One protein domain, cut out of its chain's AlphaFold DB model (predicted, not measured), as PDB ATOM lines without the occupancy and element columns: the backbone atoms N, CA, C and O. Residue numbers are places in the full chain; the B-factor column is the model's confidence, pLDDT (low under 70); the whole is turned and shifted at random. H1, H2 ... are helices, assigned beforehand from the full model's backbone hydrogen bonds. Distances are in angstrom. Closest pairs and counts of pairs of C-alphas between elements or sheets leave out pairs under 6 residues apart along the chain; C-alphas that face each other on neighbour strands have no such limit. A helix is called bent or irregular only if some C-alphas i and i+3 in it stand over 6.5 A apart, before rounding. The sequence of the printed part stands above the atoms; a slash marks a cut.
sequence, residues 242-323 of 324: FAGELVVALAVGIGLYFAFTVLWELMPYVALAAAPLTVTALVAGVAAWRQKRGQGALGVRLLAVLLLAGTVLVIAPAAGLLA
ATOM      1  N   PHE A 242     174.095 188.603 108.383       93.50
ATOM      2  CA  PHE A 242     174.414 190.030 108.352       93.50
ATOM      3  C   PHE A 242     174.107 190.659 106.984       93.50
ATOM      4  O   PHE A 242     173.464 191.704 106.920       93.50
ATOM      5  N   ALA A 243     174.488 190.002 105.885       94.44
ATOM      6  CA  ALA A 243     174.170 190.454 104.533       94.44
ATOM      7  C   ALA A 243     172.651 190.472 104.271       94.44
ATOM      8  O   ALA A 243     172.141 191.424 103.687       94.44
ATOM      9  N   GLY A 244     171.915 189.463 104.751       96.88
ATOM     10  CA  GLY A 244     170.451 189.441 104.685       96.88
ATOM     11  C   GLY A 244     169.807 190.591 105.467       96.88
ATOM     12  O   GLY A 244     168.927 191.273 104.946       96.88
ATOM     13  N   GLU A 245     170.277 190.854 106.688       95.25
ATOM     14  CA  GLU A 245     169.808 191.968 107.524       95.25
ATOM     15  C   GLU A 245     170.115 193.332 106.881       95.25
ATOM     16  O   GLU A 245     169.245 194.203 106.851       95.25
ATOM     17  N   LEU A 246     171.293 193.488 106.267       93.81
ATOM     18  CA  LEU A 246     171.678 194.679 105.502       93.81
ATOM     19  C   LEU A 246     170.764 194.917 104.289       93.81
ATOM     20  O   LEU A 246     170.330 196.047 104.066       93.81
ATOM     21  N   VAL A 247     170.438 193.872 103.518       97.06
ATOM     22  CA  VAL A 247     169.525 193.976 102.364       97.06
ATOM     23  C   VAL A 247     168.108 194.342 102.810       97.06
ATOM     24  O   VAL A 247     167.479 195.195 102.187       97.06
ATOM     25  N   VAL A 248     167.613 193.762 103.911       95.94
ATOM     26  CA  VAL A 248     166.304 194.122 104.481       95.94
ATOM     27  C   VAL A 248     166.297 195.575 104.966       95.94
ATOM     28  O   VAL A 248     165.371 196.316 104.640       95.94
ATOM     29  N   ALA A 249     167.334 196.016 105.683       92.25
ATOM     30  CA  ALA A 249     167.460 197.399 106.140       92.25
ATOM     31  C   ALA A 249     167.508 198.395 104.966       92.25
ATOM     32  O   ALA A 249     166.823 199.419 104.997       92.25
ATOM     33  N   LEU A 250     168.252 198.069 103.904       95.31
ATOM     34  CA  LEU A 250     168.327 198.871 102.683       95.31
ATOM     35  C   LEU A 250     166.968 198.947 101.967       95.31
ATOM     36  O   LEU A 250     166.537 200.037 101.598       95.31
ATOM     37  N   ALA A 251     166.271 197.819 101.811       96.38
ATOM     38  CA  ALA A 251     164.952 197.771 101.183       96.38
ATOM     39  C   ALA A 251     163.907 198.591 101.962       96.38
ATOM     40  O   ALA A 251     163.135 199.334 101.359       96.38
ATOM     41  N   VAL A 252     163.923 198.518 103.299       95.19
ATOM     42  CA  VAL A 252     163.064 199.342 104.169       95.19
ATOM     43  C   VAL A 252     163.411 200.829 104.038       95.19
ATOM     44  O   VAL A 252     162.503 201.647 103.913       95.19
ATOM     45  N   GLY A 253     164.699 201.188 104.006       90.75
ATOM     46  CA  GLY A 253     165.145 202.572 103.813       90.75
ATOM     47  C   GLY A 253     164.713 203.162 102.467       90.75
ATOM     48  O   GLY A 253     164.167 204.264 102.424       90.75
ATOM     49  N   ILE A 254     164.885 202.409 101.376       94.81
ATOM     50  CA  ILE A 254     164.445 202.803 100.029       94.81
ATOM     51  C   ILE A 254     162.914 202.915  99.966       94.81
ATOM     52  O   ILE A 254     162.392 203.886  99.419       94.81
ATOM     53  N   GLY A 255     162.185 201.963 100.557       96.38
ATOM     54  CA  GLY A 255     160.722 201.995 100.617       96.38
ATOM     55  C   GLY A 255     160.185 203.207 101.383       96.38
ATOM     56  O   GLY A 255     159.269 203.872 100.906       96.38
ATOM     57  N   LEU A 256     160.790 203.540 102.530       91.25
ATOM     58  CA  LEU A 256     160.465 204.744 103.301       91.25
ATOM     59  C   LEU A 256     160.779 206.027 102.528       91.25
ATOM     60  O   LEU A 256     159.957 206.939 102.538       91.25
ATOM     61  N   TYR A 257     161.919 206.086 101.831       89.81
ATOM     62  CA  TYR A 257     162.265 207.217 100.969       89.81
ATOM     63  C   TYR A 257     161.199 207.436  99.891       89.81
ATOM     64  O   TYR A 257     160.590 208.500  99.864       89.81
ATOM     65  N   PHE A 258     160.888 206.421  99.074       96.19
ATOM     66  CA  PHE A 258     159.874 206.543  98.018       96.19
ATOM     67  C   PHE A 258     158.479 206.863  98.562       96.19
ATOM     68  O   PHE A 258     157.785 207.703  97.990       96.19
ATOM     69  N   ALA A 259     158.068 206.236  99.669       91.12
ATOM     70  CA  ALA A 259     156.796 206.545 100.314       91.12
ATOM     71  C   ALA A 259     156.734 208.016 100.751       91.12
ATOM     72  O   ALA A 259     155.707 208.665 100.564       91.12
ATOM     73  N   PHE A 260     157.836 208.559 101.276       88.88
ATOM     74  CA  PHE A 260     157.912 209.958 101.676       88.88
ATOM     75  C   PHE A 260     157.988 210.915 100.478       88.88
ATOM     76  O   PHE A 260     157.335 211.951 100.513       88.88
ATOM     77  N   THR A 261     158.690 210.562  99.395       91.88
ATOM     78  CA  THR A 261     158.687 211.332  98.137       91.88
ATOM     79  C   THR A 261     157.274 211.429  97.561       91.88
ATOM     80  O   THR A 261     156.794 212.526  97.306       91.88
ATOM     81  N   VAL A 262     156.559 210.306  97.430       95.94
ATOM     82  CA  VAL A 262     155.174 210.298  96.925       95.94
ATOM     83  C   VAL A 262     154.230 211.056  97.867       95.94
ATOM     84  O   VAL A 262     153.369 211.803  97.405       95.94
ATOM     85  N   LEU A 263     154.401 210.917  99.186       91.12
ATOM     86  CA  LEU A 263     153.621 211.673 100.169       91.12
ATOM     87  C   LEU A 263     153.894 213.184 100.088       91.12
ATOM     88  O   LEU A 263     152.972 213.969 100.292       91.12
ATOM     89  N   TRP A 264     155.128 213.587  99.778       93.75
ATOM     90  CA  TRP A 264     155.521 214.986  99.611       93.75
ATOM     91  C   TRP A 264     154.898 215.617  98.363       93.75
ATOM     92  O   TRP A 264     154.334 216.702  98.462       93.75
ATOM     93  N   GLU A 265     154.937 214.918  97.223       95.44
ATOM     94  CA  GLU A 265     154.313 215.371  95.968       95.44
ATOM     95  C   GLU A 265     152.783 215.498  96.089       95.44
ATOM     96  O   GLU A 265     152.185 216.432  95.559       95.44
ATOM     97  N   LEU A 266     152.130 214.572  96.803       96.00
ATOM     98  CA  LEU A 266     150.668 214.565  96.945       96.00
ATOM     99  C   LEU A 266     150.155 215.471  98.076       96.00
ATOM    100  O   LEU A 266     149.083 216.061  97.951       96.00
ATOM    101  N   MET A 267     150.860 215.528  99.210       96.38
ATOM    102  CA  MET A 267     150.402 216.174 100.446       96.38
ATOM    103  C   MET A 267     151.590 216.703 101.285       96.38
ATOM    104  O   MET A 267     151.870 216.170 102.366       96.38
ATOM    105  N   PRO A 268     152.275 217.784 100.862       90.44
ATOM    106  CA  PRO A 268     153.517 218.246 101.497       90.44
ATOM    107  C   PRO A 268     153.348 218.606 102.984       90.44
ATOM    108  O   PRO A 268     154.201 218.277 103.807       90.44
ATOM    109  N   TYR A 269     152.209 219.190 103.375       89.31
ATOM    110  CA  TYR A 269     151.899 219.473 104.784       89.31
ATOM    111  C   TYR A 269     151.747 218.203 105.639       89.31
ATOM    112  O   TYR A 269     152.138 218.190 106.806       89.31
ATOM    113  N   VAL A 270     151.213 217.119 105.064       88.12
ATOM    114  CA  VAL A 270     151.100 215.821 105.750       88.12
ATOM    115  C   VAL A 270     152.472 215.165 105.854       88.12
ATOM    116  O   VAL A 270     152.800 214.632 106.910       88.12
ATOM    117  N   ALA A 271     153.307 215.258 104.814       87.00
ATOM    118  CA  ALA A 271     154.687 214.779 104.852       87.00
ATOM    119  C   ALA A 271     155.501 215.475 105.964       87.00
ATOM    120  O   ALA A 271     156.119 214.799 106.790       87.00
ATOM    121  N   LEU A 272     155.419 216.809 106.061       84.88
ATOM    122  CA  LEU A 272     156.056 217.598 107.126       84.88
ATOM    123  C   LEU A 272     155.658 217.142 108.541       84.88
ATOM    124  O   LEU A 272     156.512 217.096 109.425       84.88
ATOM    125  N   ALA A 273     154.397 216.756 108.763       83.69
ATOM    126  CA  ALA A 273     153.945 216.194 110.039       83.69
ATOM    127  C   ALA A 273     154.346 214.715 110.228       83.69
ATOM    128  O   ALA A 273     154.668 214.284 111.337       83.69
ATOM    129  N   ALA A 274     154.356 213.922 109.154       82.19
ATOM    130  CA  ALA A 274     154.654 212.493 109.192       82.19
ATOM    131  C   ALA A 274     156.134 212.191 109.497       82.19
ATOM    132  O   ALA A 274     156.425 211.197 110.164       82.19
ATOM    133  N   ALA A 275     157.077 213.039 109.074       83.50
ATOM    134  CA  ALA A 275     158.504 212.842 109.348       83.50
ATOM    135  C   ALA A 275     158.850 212.788 110.858       83.50
ATOM    136  O   ALA A 275     159.365 211.763 111.309       83.50
ATOM    137  N   PRO A 276     158.531 213.797 111.696       82.06
ATOM    138  CA  PRO A 276     158.802 213.715 113.134       82.06
ATOM    139  C   PRO A 276     157.990 212.605 113.825       82.06
ATOM    140  O   PRO A 276     158.492 211.975 114.760       82.06
ATOM    141  N   LEU A 277     156.773 212.302 113.353       82.00
ATOM    142  CA  LEU A 277     155.959 211.204 113.888       82.00
ATOM    143  C   LEU A 277     156.581 209.828 113.617       82.00
ATOM    144  O   LEU A 277     156.650 209.008 114.529       82.00
ATOM    145  N   THR A 278     157.079 209.578 112.404       85.19
ATOM    146  CA  THR A 278     157.748 208.311 112.048       85.19
ATOM    147  C   THR A 278     159.060 208.122 112.806       85.19
ATOM    148  O   THR A 278     159.290 207.032 113.327       85.19
ATOM    149  N   VAL A 279     159.872 209.174 112.977       82.25
ATOM    150  CA  VAL A 279     161.074 209.136 113.839       82.25
ATOM    151  C   VAL A 279     160.703 208.813 115.292       82.25
ATOM    152  O   VAL A 279     161.312 207.938 115.911       82.25
ATOM    153  N   THR A 280     159.668 209.466 115.828       80.56
ATOM    154  CA  THR A 280     159.186 209.229 117.199       80.56
ATOM    155  C   THR A 280     158.675 207.797 117.375       80.56
ATOM    156  O   THR A 280     159.046 207.120 118.334       80.56
ATOM    157  N   ALA A 281     157.872 207.302 116.429       82.88
ATOM    158  CA  ALA A 281     157.332 205.945 116.434       82.88
ATOM    159  C   ALA A 281     158.435 204.882 116.324       82.88
ATOM    160  O   ALA A 281     158.406 203.891 117.055       82.88
ATOM    161  N   LEU A 282     159.440 205.105 115.469       83.12
ATOM    162  CA  LEU A 282     160.586 204.209 115.320       83.12
ATOM    163  C   LEU A 282     161.364 204.084 116.635       83.12
ATOM    164  O   LEU A 282     161.701 202.976 117.050       83.12
ATOM    165  N   VAL A 283     161.590 205.191 117.342       82.06
ATOM    166  CA  VAL A 283     162.364 205.166 118.590       82.06
ATOM    167  C   VAL A 283     161.551 204.677 119.782       82.06
ATOM    168  O   VAL A 283     162.094 203.946 120.611       82.06
ATOM    169  N   ALA A 284     160.247 204.956 119.836       82.25
ATOM    170  CA  ALA A 284     159.342 204.282 120.766       82.25
ATOM    171  C   ALA A 284     159.341 202.756 120.536       82.25
ATOM    172  O   ALA A 284     159.426 201.983 121.492       82.25
ATOM    173  N   GLY A 285     159.343 202.316 119.272       85.75
ATOM    174  CA  GLY A 285     159.470 200.910 118.883       85.75
ATOM    175  C   GLY A 285     160.792 200.279 119.330       85.75
ATOM    176  O   GLY A 285     160.785 199.220 119.959       85.75
ATOM    177  N   VAL A 286     161.927 200.947 119.088       84.56
ATOM    178  CA  VAL A 286     163.256 200.500 119.549       84.56
ATOM    179  C   VAL A 286     163.329 200.450 121.080       84.56
ATOM    180  O   VAL A 286     163.856 199.485 121.636       84.56
ATOM    181  N   ALA A 287     162.767 201.438 121.781       81.94
ATOM    182  CA  ALA A 287     162.700 201.453 123.241       81.94
ATOM    183  C   ALA A 287     161.901 200.256 123.783       81.94
ATOM    184  O   ALA A 287     162.403 199.519 124.633       81.94
ATOM    185  N   ALA A 288     160.704 200.012 123.241       85.62
ATOM    186  CA  ALA A 288     159.855 198.882 123.611       85.62
ATOM    187  C   ALA A 288     160.504 197.523 123.283       85.62
ATOM    188  O   ALA A 288     160.397 196.573 124.059       85.62
ATOM    189  N   TRP A 289     161.224 197.418 122.161       88.62
ATOM    190  CA  TRP A 289     161.968 196.210 121.796       88.62
ATOM    191  C   TRP A 289     163.139 195.938 122.751       88.62
ATOM    192  O   TRP A 289     163.307 194.803 123.201       88.62
ATOM    193  N   ARG A 290     163.903 196.971 123.137       86.94
ATOM    194  CA  ARG A 290     164.984 196.841 124.132       86.94
ATOM    195  C   ARG A 290     164.455 196.462 125.516       86.94
ATOM    196  O   ARG A 290     165.015 195.563 126.137       86.94
ATOM    197  N   GLN A 291     163.339 197.053 125.950       85.31
ATOM    198  CA  GLN A 291     162.655 196.664 127.191       85.31
ATOM    199  C   GLN A 291     162.251 195.180 127.176       85.31
ATOM    200  O   GLN A 291     162.566 194.457 128.116       85.31
ATOM    201  N   LYS A 292     161.652 194.689 126.079       89.12
ATOM    202  CA  LYS A 292     161.327 193.256 125.904       89.12
ATOM    203  C   LYS A 292     162.558 192.339 125.905       89.12
ATOM    204  O   LYS A 292     162.438 191.168 126.245       89.12
ATOM    205  N   ARG A 293     163.734 192.854 125.533       92.19
ATOM    206  CA  ARG A 293     165.033 192.154 125.575       92.19
ATOM    207  C   ARG A 293     165.730 192.232 126.943       92.19
ATOM    208  O   ARG A 293     166.863 191.776 127.048       92.19
ATOM    209  N   GLY A 294     165.123 192.857 127.959       92.25
ATOM    210  CA  GLY A 294     165.767 193.117 129.254       92.25
ATOM    211  C   GLY A 294     166.927 194.122 129.189       92.25
ATOM    212  O   GLY A 294     167.604 194.363 130.185       92.25
ATOM    213  N   GLN A 295     167.161 194.743 128.030       82.62
ATOM    214  CA  GLN A 295     168.182 195.768 127.869       82.62
ATOM    215  C   GLN A 295     167.645 197.075 128.460       82.62
ATOM    216  O   GLN A 295     166.766 197.709 127.873       82.62
ATOM    217  N   GLY A 296     168.179 197.450 129.627       80.25
ATOM    218  CA  GLY A 296     167.707 198.566 130.455       80.25
ATOM    219  C   GLY A 296     167.566 199.911 129.730       80.25
ATOM    220  O   GLY A 296     168.033 200.083 128.599       80.25
ATOM    221  N   ALA A 297     166.895 200.860 130.393       79.69
ATOM    222  CA  ALA A 297     166.426 202.126 129.823       79.69
ATOM    223  C   ALA A 297     167.432 202.811 128.877       79.69
ATOM    224  O   ALA A 297     168.639 202.835 129.124       79.69
ATOM    225  N   LEU A 298     166.920 203.376 127.776       73.12
ATOM    226  CA  LEU A 298     167.734 204.157 126.845       73.12
ATOM    227  C   LEU A 298     168.406 205.310 127.599       73.12
ATOM    228  O   LEU A 298     167.732 206.110 128.247       73.12
ATOM    229  N   GLY A 299     169.735 205.384 127.515       82.12
ATOM    230  CA  GLY A 299     170.500 206.414 128.209       82.12
ATOM    231  C   GLY A 299     170.074 207.815 127.768       82.12
ATOM    232  O   GLY A 299     169.864 208.055 126.578       82.12
ATOM    233  N   VAL A 300     170.010 208.747 128.724       75.06
ATOM    234  CA  VAL A 300     169.541 210.138 128.537       75.06
ATOM    235  C   VAL A 300     170.184 210.823 127.323       75.06
ATOM    236  O   VAL A 300     169.522 211.580 126.622       75.06
ATOM    237  N   ARG A 301     171.448 210.498 127.012       69.75
ATOM    238  CA  ARG A 301     172.166 210.988 125.821       69.75
ATOM    239  C   ARG A 301     171.469 210.650 124.498       69.75
ATOM    240  O   ARG A 301     171.406 211.515 123.636       69.75
ATOM    241  N   LEU A 302     170.937 209.435 124.327       77.44
ATOM    242  CA  LEU A 302     170.245 209.064 123.086       77.44
ATOM    243  C   LEU A 302     168.921 209.826 122.956       77.44
ATOM    244  O   LEU A 302     168.588 210.303 121.878       77.44
ATOM    245  N   LEU A 303     168.212 209.989 124.075       75.00
ATOM    246  CA  LEU A 303     166.968 210.755 124.166       75.00
ATOM    247  C   LEU A 303     167.205 212.243 123.834       75.00
ATOM    248  O   LEU A 303     166.450 212.829 123.067       75.00
ATOM    249  N   ALA A 304     168.304 212.821 124.330       73.81
ATOM    250  CA  ALA A 304     168.725 214.188 124.025       73.81
ATOM    251  C   ALA A 304     169.121 214.379 122.549       73.81
ATOM    252  O   ALA A 304     168.689 215.347 121.928       73.81
ATOM    253  N   VAL A 305     169.885 213.447 121.961       80.62
ATOM    254  CA  VAL A 305     170.210 213.467 120.520       80.62
ATOM    255  C   VAL A 305     168.942 213.363 119.673       80.62
ATOM    256  O   VAL A 305     168.821 214.059 118.669       80.62
ATOM    257  N   LEU A 306     167.967 212.554 120.095       74.31
ATOM    258  CA  LEU A 306     166.687 212.448 119.399       74.31
ATOM    259  C   LEU A 306     165.876 213.740 119.435       74.31
ATOM    260  O   LEU A 306     165.320 214.154 118.423       74.31
ATOM    261  N   LEU A 307     165.809 214.366 120.609       77.75
ATOM    262  CA  LEU A 307     165.083 215.613 120.819       77.75
ATOM    263  C   LEU A 307     165.734 216.774 120.049       77.75
ATOM    264  O   LEU A 307     165.035 217.621 119.494       77.75
ATOM    265  N   LEU A 308     167.066 216.768 119.939       77.50
ATOM    266  CA  LEU A 308     167.821 217.681 119.081       77.50
ATOM    267  C   LEU A 308     167.521 217.437 117.593       77.50
ATOM    268  O   LEU A 308     167.206 218.377 116.873       77.50
ATOM    269  N   ALA A 309     167.556 216.183 117.131       75.94
ATOM    270  CA  ALA A 309     167.245 215.849 115.740       75.94
ATOM    271  C   ALA A 309     165.801 216.235 115.369       75.94
ATOM    272  O   ALA A 309     165.570 216.826 114.317       75.94
ATOM    273  N   GLY A 310     164.841 215.969 116.262       74.69
ATOM    274  CA  GLY A 310     163.442 216.362 116.098       74.69
ATOM    275  C   GLY A 310     163.238 217.879 116.061       74.69
ATOM    276  O   GLY A 310     162.506 218.369 115.207       74.69
ATOM    277  N   THR A 311     163.909 218.644 116.932       75.88
ATOM    278  CA  THR A 311     163.801 220.116 116.914       75.88
ATOM    279  C   THR A 311     164.462 220.732 115.681       75.88
ATOM    280  O   THR A 311     163.856 221.600 115.059       75.88
ATOM    281  N   VAL A 312     165.632 220.247 115.251       75.00
ATOM    282  CA  VAL A 312     166.280 220.698 114.002       75.00
ATOM    283  C   VAL A 312     165.390 220.427 112.780       75.00
ATOM    284  O   VAL A 312     165.226 221.315 111.944       75.00
ATOM    285  N   LEU A 313     164.758 219.248 112.708       72.88
ATOM    286  CA  LEU A 313     163.844 218.876 111.620       72.88
ATOM    287  C   LEU A 313     162.609 219.793 111.532       72.88
ATOM    288  O   LEU A 313     162.116 220.042 110.436       72.88
ATOM    289  N   VAL A 314     162.119 220.305 112.666       74.44
ATOM    290  CA  VAL A 314     160.963 221.220 112.729       74.44
ATOM    291  C   VAL A 314     161.358 222.674 112.449       74.44
ATOM    292  O   VAL A 314     160.605 223.402 111.805       74.44
ATOM    293  N   ILE A 315     162.534 223.113 112.909       73.81
ATOM    294  CA  ILE A 315     162.971 224.513 112.789       73.81
ATOM    295  C   ILE A 315     163.481 224.833 111.376       73.81
ATOM    296  O   ILE A 315     163.209 225.922 110.870       73.81
ATOM    297  N   ALA A 316     164.184 223.909 110.710       69.00
ATOM    298  CA  ALA A 316     164.787 224.184 109.402       69.00
ATOM    299  C   ALA A 316     163.766 224.562 108.297       69.00
ATOM    300  O   ALA A 316     164.010 225.552 107.603       69.00
ATOM    301  N   PRO A 317     162.601 223.890 108.146       62.84
ATOM    302  CA  PRO A 317     161.574 224.310 107.187       62.84
ATOM    303  C   PRO A 317     160.949 225.667 107.534       62.84
ATOM    304  O   PRO A 317     160.700 226.472 106.639       62.84
ATOM    305  N   ALA A 318     160.733 225.953 108.823       60.81
ATOM    306  CA  ALA A 318     160.177 227.230 109.270       60.81
ATOM    307  C   ALA A 318     161.133 228.404 108.988       60.81
ATOM    308  O   ALA A 318     160.686 229.469 108.573       60.81
ATOM    309  N   ALA A 319     162.444 228.197 109.149       62.56
ATOM    310  CA  ALA A 319     163.459 229.178 108.768       62.56
ATOM    311  C   ALA A 319     163.493 229.415 107.246       62.56
ATOM    312  O   ALA A 319     163.615 230.557 106.815       62.56
ATOM    313  N   GLY A 320     163.325 228.361 106.436       59.78
ATOM    314  CA  GLY A 320     163.225 228.480 104.976       59.78
ATOM    315  C   GLY A 320     162.006 229.285 104.509       59.78
ATOM    316  O   GLY A 320     162.125 230.084 103.589       59.78
ATOM    317  N   LEU A 321     160.860 229.130 105.183       62.91
ATOM    318  CA  LEU A 321     159.621 229.877 104.904       62.91
ATOM    319  C   LEU A 321     159.616 231.324 105.434       62.91
ATOM    320  O   LEU A 321     158.705 232.078 105.112       62.91
ATOM    321  N   LEU A 322     160.589 231.705 106.267       62.09
ATOM    322  CA  LEU A 322     160.766 233.074 106.778       62.09
ATOM    323  C   LEU A 322     161.846 233.863 106.019       62.09
ATOM    324  O   LEU A 322     162.025 235.050 106.284       62.09
ATOM    325  N   ALA A 323     162.584 233.207 105.120       65.94
ATOM    326  CA  ALA A 323     163.733 233.768 104.407       65.94
ATOM    327  C   ALA A 323     163.480 234.022 102.905       65.94
ATOM    328  O   ALA A 323     164.407 234.438 102.208       65.94
TER     329      ALA A 323
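What this domain is: This is residues 242 to 323 of the 324 residues of an uncharacterized protein of Modestobacter marinus (UniProt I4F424). Three long helices make a loose zigzag, H1 running one way, H2 folding back and H3 turning again, with H2 in the middle. H1 and H2 open from their link like a narrow V, and residues 242 to 255 of H1 stick out free; H3 runs nearly parallel in line to H2 on the other side of the zigzag, the two meeting over a short stretch. The printed part has 82 residues with three named helices, in the order H1, H2, H3, and no named strand; the class is all helix. The whole is loose, with a radius of gyration of the C-alphas of 15.6 A, and its C-alphas span 46 by 31 by 18 A.

How they stand to each other: H1, residues 242 to 266, and H2, residues 268 to 292, form a helical hairpin with a tight link of 1 residue. They touch, and their closest C-alphas are those of Trp 264 and Ala 271, 5.3 A apart. H1 touches H2 with residues 260 to 264 alone, and H2 touches H1 with residues 270 to 272 alone. Their lines stand at a shallow tilt of 28 degrees, opposite ways. H2 has a kink of 26 degrees near residue 276. H2 and H3, residues 300 to 321, form a second helical hairpin with a short link of 7 residues. They touch, H2 with residues 276 to 279 alone and H3 with residues 310 to 314 alone; the closest C-alphas are those of Pro 276 and Gly 310, 6.1 A apart. Their shallow tilt is 4 degrees, opposite ways. H1 and H3 are apart. In H1 every O i to N i+4 pair is within hydrogen-bond range; in H2 19 of 21 are, and in H3 16 of 18.

Where its parts are: H1 begins with C-alpha 242 at (174.414, 190.030, 108.352) and measures 36.0 A from first to last C-alpha. H2 runs from Pro 268, its C-alpha at (153.517, 218.246, 101.497), to Lys 292, 35.8 A in length. H3 runs from Val 300 to Leu 321, 32.4 A in length, and ends with C-alpha 321 at (159.621, 229.877, 104.904). H2 is neither bent nor irregular, but only just: C-alphas 273 and 276 are 6.3 A apart. The same holds, only just, for H3, where C-alphas 314 and 317 are 6.4 A apart.

The domain as a whole: The two C-alphas farthest apart, those of Gly 294 and Ala 323, are 47.7 A apart. Residues 242 to 255, which belong to H1, stand free, and so do residues 318 to 323, of which 318 to 321 belong to H3. The printed part has no cut and no long link. The mean pLDDT of the printed part is 83.6; residue 301 and residues 316 to 323 are under 70.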